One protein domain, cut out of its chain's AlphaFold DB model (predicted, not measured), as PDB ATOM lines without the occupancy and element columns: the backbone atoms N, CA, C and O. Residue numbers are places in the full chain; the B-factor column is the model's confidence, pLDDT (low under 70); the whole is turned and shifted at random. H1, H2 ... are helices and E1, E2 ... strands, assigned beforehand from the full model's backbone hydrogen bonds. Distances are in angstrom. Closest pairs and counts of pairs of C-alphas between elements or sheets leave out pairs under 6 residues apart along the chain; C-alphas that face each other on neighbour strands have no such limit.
ATOM      1  N   SER A  19       2.653 -27.210  32.696       67.62
ATOM      2  CA  SER A  19       4.070 -26.863  32.890       67.62
ATOM      3  C   SER A  19       4.966 -28.036  33.309       67.62
ATOM      4  O   SER A  19       6.180 -27.874  33.409       67.62
ATOM      5  N   SER A  20       4.385 -29.210  33.569       71.75
ATOM      6  CA  SER A  20       5.135 -30.456  33.748       71.75
ATOM      7  C   SER A  20       5.752 -30.954  32.438       71.75
ATOM      8  O   SER A  20       6.614 -31.819  32.486       71.75
ATOM      9  N   GLY A  21       5.339 -30.445  31.270       72.31
ATOM     10  CA  GLY A  21       5.819 -30.950  29.979       72.31
ATOM     11  C   GLY A  21       5.387 -32.394  29.703       72.31
ATOM     12  O   GLY A  21       6.063 -33.105  28.970       72.31
ATOM     13  N   GLY A  22       4.289 -32.843  30.323       74.75
ATOM     14  CA  GLY A  22       3.765 -34.202  30.170       74.75
ATOM     15  C   GLY A  22       4.321 -35.220  31.165       74.75
ATOM     16  O   GLY A  22       3.859 -36.360  31.170       74.75
ATOM     17  N   PHE A  23       5.269 -34.838  32.029       79.56
ATOM     18  CA  PHE A  23       5.777 -35.753  33.048       79.56
ATOM     19  C   PHE A  23       4.711 -36.070  34.111       79.56
ATOM     20  O   PHE A  23       3.999 -35.161  34.561       79.56
ATOM     21  N   PRO A  24       4.605 -37.343  34.538       76.56
ATOM     22  CA  PRO A  24       3.703 -37.727  35.609       76.56
ATOM     23  C   PRO A  24       4.144 -37.098  36.930       76.56
ATOM     24  O   PRO A  24       5.305 -36.726  37.133       76.56
ATOM     25  N   GLN A  25       3.180 -36.972  37.828       84.44
ATOM     26  CA  GLN A  25       3.407 -36.588  39.211       84.44
ATOM     27  C   GLN A  25       2.772 -37.663  40.073       84.44
ATOM     28  O   GLN A  25       1.632 -38.037  39.804       84.44
ATOM     29  N   ASP A  26       3.505 -38.150  41.067       82.69
ATOM     30  CA  ASP A  26       3.139 -39.329  41.846       82.69
ATOM     31  C   ASP A  26       3.090 -38.997  43.334       82.69
ATOM     32  O   ASP A  26       3.916 -38.242  43.849       82.69
ATOM     33  N   ILE A  27       2.153 -39.614  44.048       85.00
ATOM     34  CA  ILE A  27       2.114 -39.577  45.512       85.00
ATOM     35  C   ILE A  27       2.354 -40.987  46.025       85.00
ATOM     36  O   ILE A  27       1.789 -41.955  45.518       85.00
ATOM     37  N   SER A  28       3.218 -41.099  47.028       83.62
ATOM     38  CA  SER A  28       3.485 -42.354  47.728       83.62
ATOM     39  C   SER A  28       2.711 -42.388  49.041       83.62
ATOM     40  O   SER A  28       2.835 -41.459  49.840       83.62
ATOM     41  N   ILE A  29       1.963 -43.465  49.283       84.12
ATOM     42  CA  ILE A  29       1.284 -43.732  50.556       84.12
ATOM     43  C   ILE A  29       1.876 -44.980  51.230       84.12
ATOM     44  O   ILE A  29       2.225 -45.938  50.553       84.12
ATOM     45  N   GLN A  30       2.037 -44.978  52.555       74.25
ATOM     46  CA  GLN A  30       2.586 -46.110  53.313       74.25
ATOM     47  C   GLN A  30       1.584 -47.275  53.357       74.25
ATOM     48  O   GLN A  30       0.394 -47.022  53.497       74.25
ATOM     49  N   ASN A  31       2.080 -48.521  53.324       53.69
ATOM     50  CA  ASN A  31       1.337 -49.803  53.288       53.69
ATOM     51  C   ASN A  31       0.950 -50.321  51.890       53.69
ATOM     52  O   ASN A  31       0.347 -51.378  51.734       53.69
ATOM     53  N   LEU A  32       1.393 -49.611  50.861       51.16
ATOM     54  CA  LEU A  32       1.438 -50.074  49.490       51.16
ATOM     55  C   LEU A  32       2.668 -49.425  48.852       51.16
ATOM     56  O   LEU A  32       2.735 -48.205  48.769       51.16
ATOM     57  N   GLU A  33       3.601 -50.191  48.290       44.34
ATOM     58  CA  GLU A  33       4.534 -49.652  47.279       44.34
ATOM     59  C   GLU A  33       3.792 -49.257  45.978       44.34
ATOM     60  O   GLU A  33       4.338 -49.279  44.878       44.34
ATOM     61  N   THR A  34       2.505 -48.921  46.057       47.59
ATOM     62  CA  THR A  34       1.713 -48.485  44.920       47.59
ATOM     63  C   THR A  34       1.966 -47.002  44.723       47.59
ATOM     64  O   THR A  34       1.389 -46.140  45.384       47.59
ATOM     65  N   LYS A  35       2.863 -46.704  43.786       50.47
ATOM     66  CA  LYS A  35       2.982 -45.376  43.194       50.47
ATOM     67  C   LYS A  35       1.717 -45.127  42.376       50.47
ATOM     68  O   LYS A  35       1.474 -45.816  41.388       50.47
ATOM     69  N   ALA A  36       0.891 -44.178  42.802       55.06
ATOM     70  CA  ALA A  36      -0.220 -43.720  41.983       55.06
ATOM     71  C   ALA A  36       0.310 -42.675  40.996       55.06
ATOM     72  O   ALA A  36       0.679 -41.575  41.409       55.06
ATOM     73  N   SER A  37       0.347 -43.029  39.709       54.03
ATOM     74  CA  SER A  37       0.753 -42.111  38.645       54.03
ATOM     75  C   SER A  37      -0.420 -41.339  38.079       54.03
ATOM     76  O   SER A  37      -1.367 -41.906  37.531       54.03
ATOM     77  N   TYR A  38      -0.343 -40.014  38.189       56.00
ATOM     78  CA  TYR A  38      -1.381 -39.103  37.731       56.00
ATOM     79  C   TYR A  38      -0.983 -38.442  36.407       56.00
ATOM     80  O   TYR A  38       0.183 -38.120  36.168       56.00
ATOM     81  N   LYS A  39      -1.974 -38.207  35.534       55.88
ATOM     82  CA  LYS A  39      -1.774 -37.538  34.237       55.88
ATOM     83  C   LYS A  39      -1.392 -36.069  34.443       55.88
ATOM     84  O   LYS A  39      -1.755 -35.471  35.448       55.88
ATOM     85  N   SER A  40      -0.716 -35.468  33.470       55.22
ATOM     86  CA  SER A  40      -0.333 -34.050  33.460       55.22
ATOM     87  C   SER A  40      -1.547 -33.131  33.235       55.22
ATOM     88  O   SER A  40      -1.772 -32.607  32.143       55.22
ATOM     89  N   LYS A  41      -2.376 -32.969  34.268       56.62
ATOM     90  CA  LYS A  41      -3.531 -32.060  34.322       56.62
ATOM     91  C   LYS A  41      -3.521 -31.356  35.671       56.62
ATOM     92  O   LYS A  41      -3.136 -31.945  36.667       56.62
ATOM     93  N   LYS A  42      -3.970 -30.099  35.723       64.44
ATOM     94  CA  LYS A  42      -3.987 -29.346  36.990       64.44
ATOM     95  C   LYS A  42      -4.782 -30.077  38.078       64.44
ATOM     96  O   LYS A  42      -4.345 -30.100  39.217       64.44
ATOM     97  N   GLU A  43      -5.894 -30.697  37.700       79.06
ATOM     98  CA  GLU A  43      -6.728 -31.511  38.573       79.06
ATOM     99  C   GLU A  43      -6.906 -32.908  37.968       79.06
ATOM    100  O   GLU A  43      -7.224 -33.051  36.781       79.06
ATOM    101  N   ASN A  44      -6.684 -33.936  38.783       83.94
ATOM    102  CA  ASN A  44      -6.830 -35.334  38.405       83.94
ATOM    103  C   ASN A  44      -7.753 -36.064  39.384       83.94
ATOM    104  O   ASN A  44      -7.312 -36.419  40.478       83.94
ATOM    105  N   PRO A  45      -9.002 -36.360  38.990       89.25
ATOM    106  CA  PRO A  45      -9.823 -37.294  39.740       89.25
ATOM    107  C   PRO A  45      -9.189 -38.689  39.729       89.25
ATOM    108  O   PRO A  45      -8.685 -39.138  38.695       89.25
ATOM    109  N   PHE A  46      -9.259 -39.393  40.855       90.88
ATOM    110  CA  PHE A  46      -8.734 -40.747  40.994       90.88
ATOM    111  C   PHE A  46      -9.728 -41.697  41.652       90.88
ATOM    112  O   PHE A  46     -10.583 -41.279  42.428       90.88
ATOM    113  N   ILE A  47      -9.592 -42.982  41.327       91.62
ATOM    114  CA  ILE A  47     -10.312 -44.093  41.950       91.62
ATOM    115  C   ILE A  47      -9.438 -45.344  41.889       91.62
ATOM    116  O   ILE A  47      -8.956 -45.701  40.814       91.62
ATOM    117  N   TYR A  55      -3.134 -45.739  56.484       90.94
ATOM    118  CA  TYR A  55      -2.218 -45.240  55.471       90.94
ATOM    119  C   TYR A  55      -1.629 -43.904  55.902       90.94
ATOM    120  O   TYR A  55      -2.300 -43.108  56.557       90.94
ATOM    121  N   LYS A  56      -0.389 -43.645  55.478       90.88
ATOM    122  CA  LYS A  56       0.284 -42.349  55.642       90.88
ATOM    123  C   LYS A  56       0.671 -41.772  54.293       90.88
ATOM    124  O   LYS A  56       1.042 -42.538  53.412       90.88
ATOM    125  N   ILE A  57       0.645 -40.457  54.121       91.50
ATOM    126  CA  ILE A  57       1.093 -39.802  52.882       91.50
ATOM    127  C   ILE A  57       2.572 -39.457  53.002       91.50
ATOM    128  O   ILE A  57       2.912 -38.490  53.658       91.50
ATOM    129  N   LEU A  58       3.444 -40.214  52.337       89.69
ATOM    130  CA  LEU A  58       4.889 -40.130  52.554       89.69
ATOM    131  C   LEU A  58       5.553 -39.027  51.737       89.69
ATOM    132  O   LEU A  58       6.218 -38.152  52.285       89.69
ATOM    133  N   ASN A  59       5.427 -39.114  50.413       89.38
ATOM    134  CA  ASN A  59       6.233 -38.321  49.494       89.38
ATOM    135  C   ASN A  59       5.430 -37.889  48.275       89.38
ATOM    136  O   ASN A  59       4.589 -38.638  47.771       89.38
ATOM    137  N   TYR A  60       5.794 -36.728  47.747       90.75
ATOM    138  CA  TYR A  60       5.357 -36.225  46.462       90.75
ATOM    139  C   TYR A  60       6.512 -36.182  45.469       90.75
ATOM    140  O   TYR A  60       7.575 -35.620  45.747       90.75
ATOM    141  N   TRP A  61       6.290 -36.780  44.307       88.00
ATOM    142  CA  TRP A  61       7.257 -36.891  43.229       88.00
ATOM    143  C   TRP A  61       6.759 -36.094  42.039       88.00
ATOM    144  O   TRP A  61       5.631 -36.277  41.577       88.00
ATOM    145  N   TRP A  62       7.599 -35.203  41.531       86.62
ATOM    146  CA  TRP A  62       7.265 -34.416  40.353       86.62
ATOM    147  C   TRP A  62       8.508 -34.073  39.548       86.62
ATOM    148  O   TRP A  62       9.603 -33.916  40.086       86.62
ATOM    149  N   THR A  63       8.329 -33.929  38.239       84.56
ATOM    150  CA  THR A  63       9.411 -33.566  37.326       84.56
ATOM    151  C   THR A  63       9.138 -32.197  36.731       84.56
ATOM    152  O   THR A  63       8.086 -31.958  36.138       84.56
ATOM    153  N   LYS A  64      10.102 -31.285  36.870       84.00
ATOM    154  CA  LYS A  64      10.086 -30.008  36.160       84.00
ATOM    155  C   LYS A  64      10.730 -30.189  34.796       84.00
ATOM    156  O   LYS A  64      11.904 -30.551  34.728       84.00
ATOM    157  N   SER A  65       9.992 -29.887  33.733       83.31
ATOM    158  CA  SER A  65      10.560 -29.836  32.386       83.31
ATOM    159  C   SER A  65      11.628 -28.735  32.283       83.31
ATOM    160  O   SER A  65      11.479 -27.641  32.837       83.31
ATOM    161  N   GLN A  66      12.727 -29.051  31.606       85.31
ATOM    162  CA  GLN A  66      13.835 -28.161  31.277       85.31
ATOM    163  C   GLN A  66      14.253 -28.400  29.818       85.31
ATOM    164  O   GLN A  66      13.942 -29.436  29.238       85.31
ATOM    165  N   TRP A  67      14.994 -27.465  29.218       83.19
ATOM    166  CA  TRP A  67      15.408 -27.576  27.809       83.19
ATOM    167  C   TRP A  67      16.275 -28.817  27.511       83.19
ATOM    168  O   TRP A  67      16.282 -29.295  26.385       83.19
ATOM    169  N   TYR A  68      16.967 -29.360  28.520       80.75
ATOM    170  CA  TYR A  68      17.816 -30.556  28.434       80.75
ATOM    171  C   TYR A  68      17.168 -31.820  29.032       80.75
ATOM    172  O   TYR A  68      17.864 -32.786  29.334       80.75
ATOM    173  N   GLY A  69      15.848 -31.822  29.258       84.50
ATOM    174  CA  GLY A  69      15.122 -32.975  29.797       84.50
ATOM    175  C   GLY A  69      14.233 -32.620  30.987       84.50
ATOM    176  O   GLY A  69      13.419 -31.701  30.922       84.50
ATOM    177  N   GLY A  70      14.347 -33.370  32.084       85.19
ATOM    178  CA  GLY A  70      13.512 -33.189  33.270       85.19
ATOM    179  C   GLY A  70      14.322 -33.265  34.556       85.19
ATOM    180  O   GLY A  70      15.152 -34.154  34.724       85.19
ATOM    181  N   LYS A  71      14.062 -32.345  35.488       87.06
ATOM    182  CA  LYS A  71      14.601 -32.418  36.849       87.06
ATOM    183  C   LYS A  71      13.559 -32.991  37.788       87.06
ATOM    184  O   LYS A  71      12.499 -32.391  37.966       87.06
ATOM    185  N   VAL A  72      13.892 -34.124  38.391       86.06
ATOM    186  CA  VAL A  72      13.044 -34.821  39.359       86.06
ATOM    187  C   VAL A  72      13.181 -34.176  40.736       86.06
ATOM    188  O   VAL A  72      14.278 -33.802  41.163       86.06
ATOM    189  N   PHE A  73      12.058 -34.056  41.429       87.81
ATOM    190  CA  PHE A  73      11.952 -33.608  42.807       87.81
ATOM    191  C   PHE A  73      11.205 -34.664  43.615       87.81
ATOM    192  O   PHE A  73      10.174 -35.176  43.179       87.81
ATOM    193  N   THR A  74      11.724 -34.947  44.806       89.06
ATOM    194  CA  THR A  74      11.065 -35.768  45.820       89.06
ATOM    195  C   THR A  74      10.922 -34.919  47.072       89.06
ATOM    196  O   THR A  74      11.911 -34.411  47.606       89.06
ATOM    197  N   GLU A  75       9.687 -34.737  47.514       91.06
ATOM    198  CA  GLU A  75       9.325 -33.921  48.668       91.06
ATOM    199  C   GLU A  75       8.645 -34.806  49.704       91.06
ATOM    200  O   GLU A  75       7.628 -35.425  49.401       91.06
ATOM    201  N   ALA A  76       9.205 -34.880  50.911       91.56
ATOM    202  CA  ALA A  76       8.539 -35.549  52.022       91.56
ATOM    203  C   ALA A  76       7.347 -34.706  52.476       91.56
ATOM    204  O   ALA A  76       7.463 -33.493  52.588       91.56
ATOM    205  N   ILE A  77       6.206 -35.323  52.750       93.25
ATOM    206  CA  ILE A  77       5.012 -34.583  53.150       93.25
ATOM    207  C   ILE A  77       4.887 -34.604  54.669       93.25
ATOM    208  O   ILE A  77       4.895 -35.663  55.287       93.25
ATOM    209  N   PHE A  78       4.750 -33.420  55.266       94.25
ATOM    210  CA  PHE A  78       4.478 -33.262  56.691       94.25
ATOM    211  C   PHE A  78       3.413 -32.189  56.918       94.25
ATOM    212  O   PHE A  78       3.271 -31.250  56.128       94.25
ATOM    213  N   LYS A  79       2.668 -32.314  58.015       94.12
ATOM    214  CA  LYS A  79       1.621 -31.362  58.396       94.12
ATOM    215  C   LYS A  79       2.223 -29.983  58.636       94.12
ATOM    216  O   LYS A  79       3.101 -29.828  59.478       94.12
ATOM    217  N   GLY A  80       1.739 -28.980  57.904       92.25
ATOM    218  CA  GLY A  80       2.132 -27.579  58.096       92.25
ATOM    219  C   GLY A  80       3.584 -27.238  57.738       92.25
ATOM    220  O   GLY A  80       4.036 -26.143  58.067       92.25
ATOM    221  N   ILE A  81       4.322 -28.130  57.067       92.56
ATOM    222  CA  ILE A  81       5.727 -27.904  56.707       92.56
ATOM    223  C   ILE A  81       5.894 -27.942  55.189       92.56
ATOM    224  O   ILE A  81       5.617 -28.948  54.542       92.56
ATOM    225  N   ASP A  82       6.429 -26.856  54.630       92.94
ATOM    226  CA  ASP A  82       6.813 -26.791  53.221       92.94
ATOM    227  C   ASP A  82       8.247 -27.304  53.021       92.94
ATOM    228  O   ASP A  82       9.241 -26.579  53.185       92.94
ATOM    229  N   THR A  83       8.353 -28.572  52.623       91.00
ATOM    230  CA  THR A  83       9.645 -29.225  52.381       91.00
ATOM    231  C   THR A  83      10.285 -28.863  51.045       91.00
ATOM    232  O   THR A  83      11.441 -29.217  50.800       91.00
ATOM    233  N   SER A  84       9.561 -28.171  50.160       88.19
ATOM    234  CA  SER A  84      10.083 -27.761  48.851       88.19
ATOM    235  C   SER A  84      11.090 -26.605  48.959       88.19
ATOM    236  O   SER A  84      11.884 -26.355  48.045       88.19
ATOM    237  N   THR A  85      11.104 -25.913  50.103       87.50
ATOM    238  CA  THR A  85      11.916 -24.714  50.329       87.50
ATOM    239  C   THR A  85      13.393 -25.013  50.599       87.50
ATOM    240  O   THR A  85      13.773 -25.991  51.248       87.50
ATOM    241  N   LYS A  86      14.273 -24.092  50.175       87.50
ATOM    242  CA  LYS A  86      15.697 -24.113  50.565       87.50
ATOM    243  C   LYS A  86      15.875 -23.983  52.082       87.50
ATOM    244  O   LYS A  86      16.826 -24.528  52.631       87.50
ATOM    245  N   THR A  87      14.966 -23.269  52.746       87.38
ATOM    246  CA  THR A  87      14.976 -23.066  54.200       87.38
ATOM    247  C   THR A  87      14.777 -24.378  54.943       87.38
ATOM    248  O   THR A  87      15.544 -24.664  55.858       87.38
ATOM    249  N   PHE A  88      13.808 -25.200  54.526       88.94
ATOM    250  CA  PHE A  88      13.607 -26.524  55.108       88.94
ATOM    251  C   PHE A  88      14.859 -27.396  54.962       88.94
ATOM    252  O   PHE A  88      15.316 -27.964  55.949       88.94
ATOM    253  N   LYS A  89      15.466 -27.433  53.767       86.56
ATOM    254  CA  LYS A  89      16.694 -28.211  53.518       86.56
ATOM    255  C   LYS A  89      17.832 -27.816  54.459       86.56
ATOM    256  O   LYS A  89      18.357 -28.674  55.155       86.56
ATOM    257  N   LYS A  90      18.121 -26.513  54.563       88.62
ATOM    258  CA  LYS A  90      19.153 -25.995  55.475       88.62
ATOM    259  C   LYS A  90      18.869 -26.344  56.935       88.62
ATOM    260  O   LYS A  90      19.767 -26.788  57.635       88.62
ATOM    261  N   LYS A  91      17.623 -26.156  57.391       87.12
ATOM    262  CA  LYS A  91      17.236 -26.480  58.772       87.12
ATOM    263  C   LYS A  91      17.340 -27.976  59.061       87.12
ATOM    264  O   LYS A  91      17.730 -28.344  60.159       87.12
ATOM    265  N   LYS A  92      17.009 -28.837  58.095       84.88
ATOM    266  CA  LYS A  92      17.155 -30.288  58.239       84.88
ATOM    267  C   LYS A  92      18.627 -30.698  58.347       84.88
ATOM    268  O   LYS A  92      18.968 -31.474  59.225       84.88
ATOM    269  N   GLU A  93      19.492 -30.147  57.495       86.38
ATOM    270  CA  GLU A  93      20.943 -30.402  57.513       86.38
ATOM    271  C   GLU A  93      21.608 -29.907  58.805       86.38
ATOM    272  O   GLU A  93      22.572 -30.500  59.276       86.38
ATOM    273  N   SER A  94      21.077 -28.838  59.401       88.12
ATOM    274  CA  SER A  94      21.594 -28.252  60.636       88.12
ATOM    275  C   SER A  94      20.975 -28.831  61.917       88.12
ATOM    276  O   SER A  94      21.128 -28.211  62.968       88.12
ATOM    277  N   ASN A  95      20.210 -29.931  61.850       82.12
ATOM    278  CA  ASN A  95      19.410 -30.469  62.969       82.12
ATOM    279  C   ASN A  95      18.467 -29.438  63.631       82.12
ATOM    280  O   ASN A  95      18.095 -29.561  64.795       82.12
ATOM    281  N   GLY A  96      18.055 -28.407  62.889       81.06
ATOM    282  CA  GLY A  96      17.127 -27.366  63.335       81.06
ATOM    283  C   GLY A  96      15.648 -27.756  63.245       81.06
ATOM    284  O   GLY A  96      14.787 -26.902  63.452       81.06
ATOM    285  N   ILE A  97      15.346 -29.006  62.881       82.81
ATOM    286  CA  ILE A  97      14.004 -29.600  62.895       82.81
ATOM    287  C   ILE A  97      14.112 -30.899  63.678       82.81
ATOM    288  O   ILE A  97      14.915 -31.761  63.324       82.81
ATOM    289  N   LEU A  98      13.316 -31.033  64.736       84.31
ATOM    290  CA  LEU A  98      13.297 -32.245  65.540       84.31
ATOM    291  C   LEU A  98      12.355 -33.255  64.883       84.31
ATOM    292  O   LEU A  98      11.297 -32.888  64.379       84.31
ATOM    293  N   GLU A  99      12.701 -34.543  64.917       83.00
ATOM    294  CA  GLU A  99      11.869 -35.595  64.306       83.00
ATOM    295  C   GLU A  99      10.444 -35.630  64.873       83.00
ATOM    296  O   GLU A  99       9.495 -35.899  64.145       83.00
ATOM    297  N   LYS A 100      10.272 -35.275  66.150       86.19
ATOM    298  CA  LYS A 100       8.954 -35.171  66.795       86.19
ATOM    299  C   LYS A 100       8.032 -34.117  66.161       86.19
ATOM    300  O   LYS A 100       6.820 -34.212  66.317       86.19
ATOM    301  N   ASP A 101       8.598 -33.130  65.463       86.19
ATOM    302  CA  ASP A 101       7.845 -32.063  64.795       86.19
ATOM    303  C   ASP A 101       7.408 -32.489  63.376       86.19
ATOM    304  O   ASP A 101       6.596 -31.825  62.731       86.19
ATOM    305  N   LEU A 102       7.932 -33.616  62.876       90.81
ATOM    306  CA  LEU A 102       7.676 -34.151  61.542       90.81
ATOM    307  C   LEU A 102       6.443 -35.065  61.529       90.81
ATOM    308  O   LEU A 102       6.535 -36.288  61.412       90.81
ATOM    309  N   LEU A 103       5.263 -34.456  61.629       93.19
ATOM    310  CA  LEU A 103       3.992 -35.182  61.642       93.19
ATOM    311  C   LEU A 103       3.525 -35.539  60.225       93.19
ATOM    312  O   LEU A 103       3.447 -34.677  59.354       93.19
ATOM    313  N   GLN A 104       3.174 -36.804  60.012       91.69
ATOM    314  CA  GLN A 104       2.673 -37.347  58.742       91.69
ATOM    315  C   GLN A 104       1.148 -37.244  58.655       91.69
ATOM    316  O   GLN A 104       0.476 -37.421  59.669       91.69
ATOM    317  N   TYR A 105       0.596 -36.993  57.463       94.75
ATOM    318  CA  TYR A 105      -0.853 -37.103  57.252       94.75
ATOM    319  C   TYR A 105      -1.274 -38.565  57.204       94.75
ATOM    320  O   TYR A 105      -0.661 -39.354  56.480       94.75
ATOM    321  N   GLU A 106      -2.338 -38.908  57.923       93.50
ATOM    322  CA  GLU A 106      -2.832 -40.281  58.028       93.50
ATOM    323  C   GLU A 106      -4.318 -40.372  57.671       93.50
ATOM    324  O   GLU A 106      -5.091 -39.450  57.933       93.50
ATOM    325  N   PHE A 107      -4.733 -41.489  57.073       94.31
ATOM    326  CA  PHE A 107      -6.139 -41.796  56.804       94.31
ATOM    327  C   PHE A 107      -6.420 -43.291  56.957       94.31
ATOM    328  O   PHE A 107      -5.520 -44.130  56.875       94.31
ATOM    329  N   THR A 108      -7.692 -43.623  57.175       93.38
ATOM    330  CA  THR A 108      -8.154 -45.006  57.334       93.38
ATOM    331  C   THR A 108      -9.036 -45.399  56.161       93.38
ATOM    332  O   THR A 108      -9.898 -44.636  55.724       93.38
ATOM    333  N   VAL A 109      -8.807 -46.603  55.654       93.25
ATOM    334  CA  VAL A 109      -9.550 -47.194  54.551       93.25
ATOM    335  C   VAL A 109     -10.350 -48.361  55.102       93.25
ATOM    336  O   VAL A 109      -9.785 -49.387  55.483       93.25
ATOM    337  N   GLU A 110     -11.668 -48.199  55.131       93.12
ATOM    338  CA  GLU A 110     -12.583 -49.207  55.650       93.12
ATOM    339  C   GLU A 110     -12.827 -50.322  54.632       93.12
ATOM    340  O   GLU A 110     -13.059 -50.072  53.443       93.12
ATOM    341  N   LYS A 111     -12.803 -51.570  55.112       92.50
ATOM    342  CA  LYS A 111     -12.984 -52.773  54.286       92.50
ATOM    343  C   LYS A 111     -14.373 -52.832  53.661       92.50
ATOM    344  O   LYS A 111     -15.367 -52.525  54.314       92.50
ATOM    345  N   ASN A 112     -14.453 -53.307  52.418       91.62
ATOM    346  CA  ASN A 112     -15.704 -53.481  51.671       91.62
ATOM    347  C   ASN A 112     -16.554 -52.197  51.600       91.62
ATOM    348  O   ASN A 112     -17.784 -52.249  51.546       91.62
ATOM    349  N   ARG A 113     -15.892 -51.035  51.622       93.88
ATOM    350  CA  ARG A 113     -16.504 -49.712  51.509       93.88
ATOM    351  C   ARG A 113     -15.835 -48.902  50.406       93.88
ATOM    352  O   ARG A 113     -14.686 -49.146  50.027       93.88
TER     353      ARG A 113
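What this domain is: This is residues 19 to 47 and 55 to 113 of the 158 residues of an uncharacterized protein of Ancylomarina salipaludis (UniProt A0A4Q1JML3). A loose, flat sheet of antiparallel strands is built round one long strand, E4, with E1 and then E2 on one side of it, and E5 and E6 beside different stretches of its other side. The only named helix, H1, lies off the sheet in the loop between E5 and E6, beyond the E5 edge, and the strand E3 lies past E2 at the opposite edge. The printed part has 88 residues with six named strands and one named helix, in the order E1 E2 E3 E4 E5 H1 E6, and the class is mostly strand. The sheet is branched and its neighbour pairs are antiparallel. The whole is loose, with a radius of gyration of the C-alphas of 15.3 A and spans of 45 by 39 by 20 A.

How they stand to each other: E4, residues 55 to 66, has three neighbours with staggered pairing. E1, residues 25 to 29, lies on one side of it, antiparallel at 163 degrees, with N 26 and O 61 at 2.9 A. On the other side, E5, residues 69 to 76, forms a hairpin with E4 at 157 degrees; N 60 and O 75 are 2.8 A apart. On that side too, E6, residues 105 to 109, pairs with residues 55 to 57 of E4, antiparallel at 118 degrees, with N 57 and O 105 at 2.9 A. E2, residues 36 to 38, is an edge strand in a hairpin with E1 at 157 degrees; N 38 and O 25 are 3.2 A apart. E3, residues 43 to 47, pairs with no named strand; its closest C-alpha pair with E2 is Tyr 38 and Asn 44, 6.7 A. H1, residues 86 to 93, is not on the sheet and is apart from E4. In H1 every O i to N i+4 pair is within hydrogen-bond range.

Where its parts are: E1 begins at C-alpha 25, (3.407, -36.588, 39.211), and is 13.6 A long. E4 runs 33.7 A from C-alpha 55 at (-2.218, -45.240, 55.471), and E5 runs 23.3 A. E2 measures 6.4 A, E3 13.5 A and H1 10.7 A. E6 is 13.6 A long and ends at C-alpha 109, (-9.550, -47.194, 54.551).

The domain as a whole: The C-alphas of Trp 67 and Asn 112 are the two farthest apart, at 47.0 A. Residues 48 to 54 are not printed, and C-alphas 47 and 55 are 15.8 A apart across the cut. The link from H1 to E6 is long, with 11 residues. The mean pLDDT of the printed part is 82.4; residue 19 and residues 31 to 42 are under 70.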